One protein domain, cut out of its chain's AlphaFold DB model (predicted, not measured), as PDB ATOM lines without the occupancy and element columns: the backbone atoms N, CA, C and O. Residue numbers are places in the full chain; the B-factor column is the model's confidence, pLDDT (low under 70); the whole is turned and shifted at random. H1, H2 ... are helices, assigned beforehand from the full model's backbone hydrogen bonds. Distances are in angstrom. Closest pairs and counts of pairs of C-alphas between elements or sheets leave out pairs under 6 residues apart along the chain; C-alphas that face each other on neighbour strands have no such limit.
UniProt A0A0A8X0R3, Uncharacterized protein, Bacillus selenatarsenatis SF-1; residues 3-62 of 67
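AT A GLANCE: This is residues 3 to 62 of the 67 residues of an uncharacterized protein of Bacillus selenatarsenatis SF-1 (UniProt A0A0A8X0R3). A long helix, H2, and a shorter one, H3, make an elongated helical hairpin that gapes away from its turn, and two short helices, H1 and H4, pack on the first part of H2 near the open end, on opposite sides of the hairpin. H4 slants over H2, while H1 is small. The printed part has 60 residues with four named helices in the order H1, H2, H3, H4 and no named strand; the class is all helix. The whole is compact, with a radius of gyration of the C-alphas of 11.7 A and spans of 34 by 20 by 19 A.

HOW THE PARTS SIT: The hub is H2, residues 11 to 30, which touches the three other helices. With residues 25 to 28 alone it touches H3, residues 34 to 47, which takes part with residues 34 to 37 alone; the closest C-alphas, those of Tyr 28 and Val 34, are 5.8 A apart. This helical hairpin has a shallow tilt of 25 degrees, opposite ways. With residues 11 to 18 alone, H2 touches H4, residues 52 to 60, at a steep tilt of 51 degrees, the same way; the closest C-alphas, those of Ala 18 and Cys 58, are 5.3 A apart. H3 and H4 are close but not clearly touching, with the closest C-alphas, of Leu 45 and His 55, 7.7 A apart. With residues 13 to 17 alone, H2 touches H1, residues 3 to 7; the closest C-alphas, of Leu 5 and Ser 13, are 5.3 A apart. H1 and H3 are apart, and H1 and H4 are only just apart, closest 8.4 A. In H1, H2, H3 and H4 every O i to N i+4 pair is within hydrogen-bond range.

IN THESE COORDINATES: H2 measures 29.2 A from C-alpha 11 at (216.375, 148.284, 177.762) to C-alpha 30. H3 measures 19.8 A, H4 12.1 A and H1 6.6 A. H1 begins at C-alpha 3, (227.915, 154.280, 171.704), and H4 ends at C-alpha 60, (221.125, 137.437, 181.969).

THE WHOLE: The two C-alphas farthest apart, of Lys 9 and Lys 32, are 34.2 A apart. The printed part has no cut, and its three links are tight. Mean pLDDT of the printed part is 77.1; residues 3 to 13 and 61 to 62 are under 70.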
ATOM      1  N   GLY A   3     228.001 153.155 170.762       53.28
ATOM      2  CA  GLY A   3     227.915 154.280 171.704       53.28
ATOM      3  C   GLY A   3     226.514 154.900 171.804       53.28
ATOM      4  O   GLY A   3     225.994 155.024 172.908       53.28
ATOM      5  N   ASP A   4     225.847 155.163 170.675       53.88
ATOM      6  CA  ASP A   4     224.501 155.769 170.656       53.88
ATOM      7  C   ASP A   4     223.439 154.880 171.329       53.88
ATOM      8  O   ASP A   4     222.519 155.349 171.997       53.88
ATOM      9  N   LEU A   5     223.588 153.557 171.194       51.09
ATOM     10  CA  LEU A   5     222.702 152.569 171.817       51.09
ATOM     11  C   LEU A   5     222.867 152.500 173.342       51.09
ATOM     12  O   LEU A   5     221.971 152.012 174.026       51.09
ATOM     13  N   ILE A   6     224.001 152.963 173.869       51.94
ATOM     14  CA  ILE A   6     224.293 153.006 175.302       51.94
ATOM     15  C   ILE A   6     223.775 154.306 175.934       51.94
ATOM     16  O   ILE A   6     223.365 154.280 177.097       51.94
ATOM     17  N   GLU A   7     223.753 155.411 175.181       50.22
ATOM     18  CA  GLU A   7     223.165 156.692 175.605       50.22
ATOM     19  C   GLU A   7     221.637 156.673 175.590       50.22
ATOM     20  O   GLU A   7     220.988 157.228 176.482       50.22
ATOM     21  N   MET A   8     221.042 155.949 174.641       54.31
ATOM     22  CA  MET A   8     219.635 155.594 174.722       54.31
ATOM     23  C   MET A   8     219.448 154.634 175.901       54.31
ATOM     24  O   MET A   8     219.646 153.431 175.757       54.31
ATOM     25  N   LYS A   9     219.018 155.151 177.061       53.03
ATOM     26  CA  LYS A   9     218.575 154.400 178.259       53.03
ATOM     27  C   LYS A   9     217.353 153.487 177.997       53.03
ATOM     28  O   LYS A   9     216.474 153.337 178.839       53.03
ATOM     29  N   ASN A  10     217.267 152.863 176.830       58.66
ATOM     30  CA  ASN A  10     216.251 151.905 176.447       58.66
ATOM     31  C   ASN A  10     216.786 150.492 176.680       58.66
ATOM     32  O   ASN A  10     217.772 150.069 176.076       58.66
ATOM     33  N   ARG A  11     216.080 149.711 177.508       57.72
ATOM     34  CA  ARG A  11     216.375 148.284 177.762       57.72
ATOM     35  C   ARG A  11     216.592 147.471 176.478       57.72
ATOM     36  O   ARG A  11     217.392 146.540 176.468       57.72
ATOM     37  N   SER A  12     215.899 147.826 175.395       66.75
ATOM     38  CA  SER A  12     216.003 147.132 174.105       66.75
ATOM     39  C   SER A  12     217.395 147.262 173.469       66.75
ATOM     40  O   SER A  12     217.904 146.299 172.894       66.75
ATOM     41  N   SER A  13     218.049 148.414 173.634       67.50
ATOM     42  CA  SER A  13     219.380 148.688 173.086       67.50
ATOM     43  C   SER A  13     220.463 147.880 173.805       67.50
ATOM     44  O   SER A  13     221.279 147.220 173.157       67.50
ATOM     45  N   TYR A  14     220.408 147.809 175.142       71.06
ATOM     46  CA  TYR A  14     221.319 146.969 175.932       71.06
ATOM     47  C   TYR A  14     221.140 145.476 175.636       71.06
ATOM     48  O   TYR A  14     222.123 144.745 175.514       71.06
ATOM     49  N   LYS A  15     219.897 145.026 175.427       72.25
ATOM     50  CA  LYS A  15     219.597 143.639 175.048       72.25
ATOM     51  C   LYS A  15     220.178 143.272 173.679       72.25
ATOM     52  O   LYS A  15     220.675 142.160 173.488       72.25
ATOM     53  N   GLN A  16     220.142 144.197 172.718       78.44
ATOM     54  CA  GLN A  16     220.792 144.005 171.420       78.44
ATOM     55  C   GLN A  16     222.319 143.973 171.549       78.44
ATOM     56  O   GLN A  16     222.950 143.079 170.985       78.44
ATOM     57  N   ALA A  17     222.904 144.871 172.344       78.94
ATOM     58  CA  ALA A  17     224.341 144.883 172.605       78.94
ATOM     59  C   ALA A  17     224.825 143.569 173.254       78.94
ATOM     60  O   ALA A  17     225.792 142.971 172.783       78.94
ATOM     61  N   ALA A  18     224.102 143.046 174.251       80.25
ATOM     62  CA  ALA A  18     224.406 141.752 174.866       80.25
ATOM     63  C   ALA A  18     224.300 140.590 173.855       80.25
ATOM     64  O   ALA A  18     225.168 139.718 173.792       80.25
ATOM     65  N   ARG A  19     223.289 140.584 172.975       81.88
ATOM     66  CA  ARG A  19     223.187 139.571 171.905       81.88
ATOM     67  C   ARG A  19     224.369 139.613 170.937       81.88
ATOM     68  O   ARG A  19     224.862 138.555 170.542       81.88
ATOM     69  N   LEU A  20     224.821 140.806 170.556       81.75
ATOM     70  CA  LEU A  20     225.984 140.976 169.681       81.75
ATOM     71  C   LEU A  20     227.265 140.481 170.356       81.75
ATOM     72  O   LEU A  20     228.016 139.731 169.736       81.75
ATOM     73  N   LEU A  21     227.465 140.790 171.639       82.88
ATOM     74  CA  LEU A  21     228.595 140.273 172.417       82.88
ATOM     75  C   LEU A  21     228.613 138.746 172.487       82.88
ATOM     76  O   LEU A  21     229.668 138.134 172.363       82.88
ATOM     77  N   LYS A  22     227.448 138.103 172.594       83.38
ATOM     78  CA  LYS A  22     227.356 136.638 172.559       83.38
ATOM     79  C   LYS A  22     227.766 136.040 171.220       83.38
ATOM     80  O   LYS A  22     228.455 135.017 171.185       83.38
ATOM     81  N   LYS A  23     227.382 136.683 170.114       85.06
ATOM     82  CA  LYS A  23     227.860 136.290 168.781       85.06
ATOM     83  C   LYS A  23     229.370 136.475 168.680       85.06
ATOM     84  O   LYS A  23     230.048 135.559 168.226       85.06
ATOM     85  N   LEU A  24     229.888 137.598 169.177       85.00
ATOM     86  CA  LEU A  24     231.313 137.911 169.175       85.00
ATOM     87  C   LEU A  24     232.108 136.849 169.954       85.00
ATOM     88  O   LEU A  24     232.982 136.218 169.368       85.00
ATOM     89  N   ARG A  25     231.710 136.509 171.190       84.06
ATOM     90  CA  ARG A  25     232.295 135.398 171.971       84.06
ATOM     91  C   ARG A  25     232.348 134.093 171.181       84.06
ATOM     92  O   ARG A  25     233.344 133.378 171.215       84.06
ATOM     93  N   THR A  26     231.273 133.773 170.461       85.75
ATOM     94  CA  THR A  26     231.194 132.543 169.656       85.75
ATOM     95  C   THR A  26     232.194 132.559 168.498       85.75
ATOM     96  O   THR A  26     232.810 131.533 168.219       85.75
ATOM     97  N   VAL A  27     232.389 133.709 167.844       88.12
ATOM     98  CA  VAL A  27     233.389 133.885 166.777       88.12
ATOM     99  C   VAL A  27     234.805 133.734 167.336       88.12
ATOM    100  O   VAL A  27     235.560 132.912 166.829       88.12
ATOM    101  N   TYR A  28     235.126 134.426 168.433       86.69
ATOM    102  CA  TYR A  28     236.428 134.306 169.100       86.69
ATOM    103  C   TYR A  28     236.712 132.866 169.551       86.69
ATOM    104  O   TYR A  28     237.796 132.338 169.305       86.69
ATOM    105  N   LYS A  29     235.714 132.173 170.119       85.12
ATOM    106  CA  LYS A  29     235.836 130.759 170.506       85.12
ATOM    107  C   LYS A  29     236.105 129.852 169.301       85.12
ATOM    108  O   LYS A  29     236.940 128.958 169.400       85.12
ATOM    109  N   LYS A  30     235.442 130.087 168.160       89.44
ATOM    110  CA  LYS A  30     235.708 129.350 166.909       89.44
ATOM    111  C   LYS A  30     237.117 129.600 166.376       89.44
ATOM    112  O   LYS A  30     237.734 128.677 165.861       89.44
ATOM    113  N   MET A  31     237.627 130.817 166.535       88.69
ATOM    114  CA  MET A  31     238.978 131.195 166.115       88.69
ATOM    115  C   MET A  31     240.071 130.757 167.107       88.69
ATOM    116  O   MET A  31     241.242 131.007 166.854       88.69
ATOM    117  N   LYS A  32     239.718 130.083 168.217       89.31
ATOM    118  CA  LYS A  32     240.616 129.753 169.346       89.31
ATOM    119  C   LYS A  32     241.241 130.980 170.030       89.31
ATOM    120  O   LYS A  32     242.185 130.847 170.799       89.31
ATOM    121  N   LEU A  33     240.646 132.154 169.838       88.31
ATOM    122  CA  LEU A  33     241.070 133.437 170.402       88.31
ATOM    123  C   LEU A  33     240.323 133.744 171.711       88.31
ATOM    124  O   LEU A  33     239.911 134.866 171.987       88.31
ATOM    125  N   VAL A  34     240.095 132.713 172.526       84.38
ATOM    126  CA  VAL A  34     239.462 132.855 173.845       84.38
ATOM    127  C   VAL A  34     240.221 133.830 174.763       84.38
ATOM    128  O   VAL A  34     239.552 134.675 175.350       84.38
ATOM    129  N   PRO A  35     241.566 133.804 174.873       86.81
ATOM    130  CA  PRO A  35     242.271 134.757 175.738       86.81
ATOM    131  C   PRO A  35     242.119 136.218 175.287       86.81
ATOM    132  O   PRO A  35     241.961 137.100 176.127       86.81
ATOM    133  N   GLU A  36     242.078 136.489 173.979       87.75
ATOM    134  CA  GLU A  36     241.819 137.845 173.469       87.75
ATOM    135  C   GLU A  36     240.390 138.306 173.768       87.75
ATOM    136  O   GLU A  36     240.164 139.472 174.094       87.75
ATOM    137  N   TRP A  37     239.420 137.386 173.701       86.94
ATOM    138  CA  TRP A  37     238.051 137.662 174.125       86.94
ATOM    139  C   TRP A  37     237.983 138.047 175.604       86.94
ATOM    140  O   TRP A  37     237.334 139.039 175.924       86.94
ATOM    141  N   GLU A  38     238.643 137.296 176.489       85.69
ATOM    142  CA  GLU A  38     238.672 137.590 177.929       85.69
ATOM    143  C   GLU A  38     239.284 138.972 178.200       85.69
ATOM    144  O   GLU A  38     238.715 139.771 178.945       85.69
ATOM    145  N   GLU A  39     240.389 139.314 177.530       89.25
ATOM    146  CA  GLU A  39     241.023 140.625 177.688       89.25
ATOM    147  C   GLU A  39     240.137 141.766 177.159       89.25
ATOM    148  O   GLU A  39     239.949 142.792 177.826       89.25
ATOM    149  N   PHE A  40     239.544 141.588 175.975       86.56
ATOM    150  CA  PHE A  40     238.603 142.545 175.396       86.56
ATOM    151  C   PHE A  40     237.380 142.739 176.297       86.56
ATOM    152  O   PHE A  40     236.989 143.875 176.586       86.56
ATOM    153  N   PHE A  41     236.782 141.640 176.757       84.69
ATOM    154  CA  PHE A  41     235.580 141.656 177.577       84.69
ATOM    155  C   PHE A  41     235.862 142.245 178.961       84.69
ATOM    156  O   PHE A  41     235.100 143.093 179.421       84.69
ATOM    157  N   GLY A  42     237.001 141.919 179.574       85.62
ATOM    158  CA  GLY A  42     237.464 142.539 180.814       85.62
ATOM    159  C   GLY A  42     237.624 144.056 180.682       85.62
ATOM    160  O   GLY A  42     237.052 144.816 181.467       85.62
ATOM    161  N   LYS A  43     238.308 144.532 179.630       88.06
ATOM    162  CA  LYS A  43     238.434 145.975 179.338       88.06
ATOM    163  C   LYS A  43     237.070 146.631 179.107       88.06
ATOM    164  O   LYS A  43     236.836 147.756 179.558       88.06
ATOM    165  N   LEU A  44     236.155 145.936 178.432       84.75
ATOM    166  CA  LEU A  44     234.798 146.416 178.185       84.75
ATOM    167  C   LEU A  44     233.992 146.536 179.486       84.75
ATOM    168  O   LEU A  44     233.331 147.555 179.686       84.75
ATOM    169  N   LEU A  45     234.067 145.555 180.389       82.50
ATOM    170  CA  LEU A  45     233.393 145.591 181.690       82.50
ATOM    171  C   LEU A  45     233.914 146.731 182.567       82.50
ATOM    172  O   LEU A  45     233.119 147.437 183.186       82.50
ATOM    173  N   VAL A  46     235.228 146.971 182.564       85.06
ATOM    174  CA  VAL A  46     235.838 148.099 183.285       85.06
ATOM    175  C   VAL A  46     235.367 149.439 182.711       85.06
ATOM    176  O   VAL A  46     234.958 150.319 183.469       85.06
ATOM    177  N   ARG A  47     235.341 149.595 181.381       82.12
ATOM    178  CA  ARG A  47     234.842 150.820 180.725       82.12
ATOM    179  C   ARG A  47     233.349 151.048 180.946       82.12
ATOM    180  O   ARG A  47     232.913 152.181 181.122       82.12
ATOM    181  N   THR A  48     232.562 149.977 180.972       78.25
ATOM    182  CA  THR A  48     231.103 150.025 181.143       78.25
ATOM    183  C   THR A  48     230.661 149.849 182.596       78.25
ATOM    184  O   THR A  48     229.475 149.668 182.843       78.25
ATOM    185  N   LYS A  49     231.566 149.953 183.582       76.31
ATOM    186  CA  LYS A  49     231.281 149.703 185.010       76.31
ATOM    187  C   LYS A  49     230.147 150.569 185.584       76.31
ATOM    188  O   LYS A  49     229.497 150.183 186.548       76.31
ATOM    189  N   ARG A  50     229.879 151.737 184.983       77.94
ATOM    190  CA  ARG A  50     228.761 152.634 185.347       77.94
ATOM    191  C   ARG A  50     227.401 152.199 184.776       77.94
ATOM    192  O   ARG A  50     226.368 152.689 185.222       77.94
ATOM    193  N   LEU A  51     227.375 151.283 183.810       77.12
ATOM    194  CA  LEU A  51     226.175 150.833 183.102       77.12
ATOM    195  C   LEU A  51     225.651 149.531 183.710       77.12
ATOM    196  O   LEU A  51     225.723 148.459 183.113       77.12
ATOM    197  N   ARG A  52     225.086 149.628 184.914       76.00
ATOM    198  CA  ARG A  52     224.585 148.464 185.664       76.00
ATOM    199  C   ARG A  52     223.536 147.653 184.890       76.00
ATOM    200  O   ARG A  52     223.625 146.436 184.846       76.00
ATOM    201  N   ALA A  53     222.620 148.329 184.192       74.56
ATOM    202  CA  ALA A  53     221.602 147.684 183.355       74.56
ATOM    203  C   ALA A  53     222.205 146.858 182.202       74.56
ATOM    204  O   ALA A  53     221.657 145.831 181.807       74.56
ATOM    205  N   PHE A  54     223.353 147.284 181.671       73.75
ATOM    206  CA  PHE A  54     224.080 146.531 180.654       73.75
ATOM    207  C   PHE A  54     224.760 145.293 181.249       73.75
ATOM    208  O   PHE A  54     224.722 144.226 180.639       73.75
ATOM    209  N   HIS A  55     225.329 145.410 182.453       78.56
ATOM    210  CA  HIS A  55     225.937 144.286 183.178       78.56
ATOM    211  C   HIS A  55     224.885 143.244 183.571       78.56
ATOM    212  O   HIS A  55     225.110 142.050 183.383       78.56
ATOM    213  N   GLU A  56     223.706 143.679 184.018       80.94
ATOM    214  CA  GLU A  56     222.562 142.798 184.281       80.94
ATOM    215  C   GLU A  56     222.116 142.057 183.017       80.94
ATOM    216  O   GLU A  56     221.970 140.837 183.045       80.94
ATOM    217  N   GLU A  57     221.965 142.742 181.880       79.00
ATOM    218  CA  GLU A  57     221.592 142.084 180.620       79.00
ATOM    219  C   GLU A  57     222.699 141.155 180.083       79.00
ATOM    220  O   GLU A  57     222.397 140.114 179.490       79.00
ATOM    221  N   CYS A  58     223.978 141.465 180.331       77.94
ATOM    222  CA  CYS A  58     225.099 140.571 180.025       77.94
ATOM    223  C   CYS A  58     225.073 139.309 180.902       77.94
ATOM    224  O   CYS A  58     225.196 138.199 180.377       77.94
ATOM    225  N   THR A  59     224.836 139.461 182.206       77.56
ATOM    226  CA  THR A  59     224.671 138.350 183.160       77.56
ATOM    227  C   THR A  59     223.485 137.476 182.751       77.56
ATOM    228  O   THR A  59     223.612 136.268 182.563       77.56
ATOM    229  N   ARG A  60     222.345 138.104 182.446       74.31
ATOM    230  CA  ARG A  60     221.125 137.437 181.969       74.31
ATOM    231  C   ARG A  60     221.322 136.697 180.644       74.31
ATOM    232  O   ARG A  60     220.683 135.680 180.392       74.31
ATOM    233  N   SER A  61     222.230 137.180 179.798       69.81
ATOM    234  CA  SER A  61     222.591 136.546 178.524       69.81
ATOM    235  C   SER A  61     223.624 135.412 178.661       69.81
ATOM    236  O   SER A  61     223.969 134.795 177.639       69.81
ATOM    237  N   LYS A  62     224.072 135.107 179.894       69.31
ATOM    238  CA  LYS A  62     225.169 134.183 180.243       69.31
ATOM    239  C   LYS A  62     226.520 134.585 179.634       69.31
ATOM    240  O   LYS A  62     227.267 133.742 179.130       69.31
TER     241      LYS A  62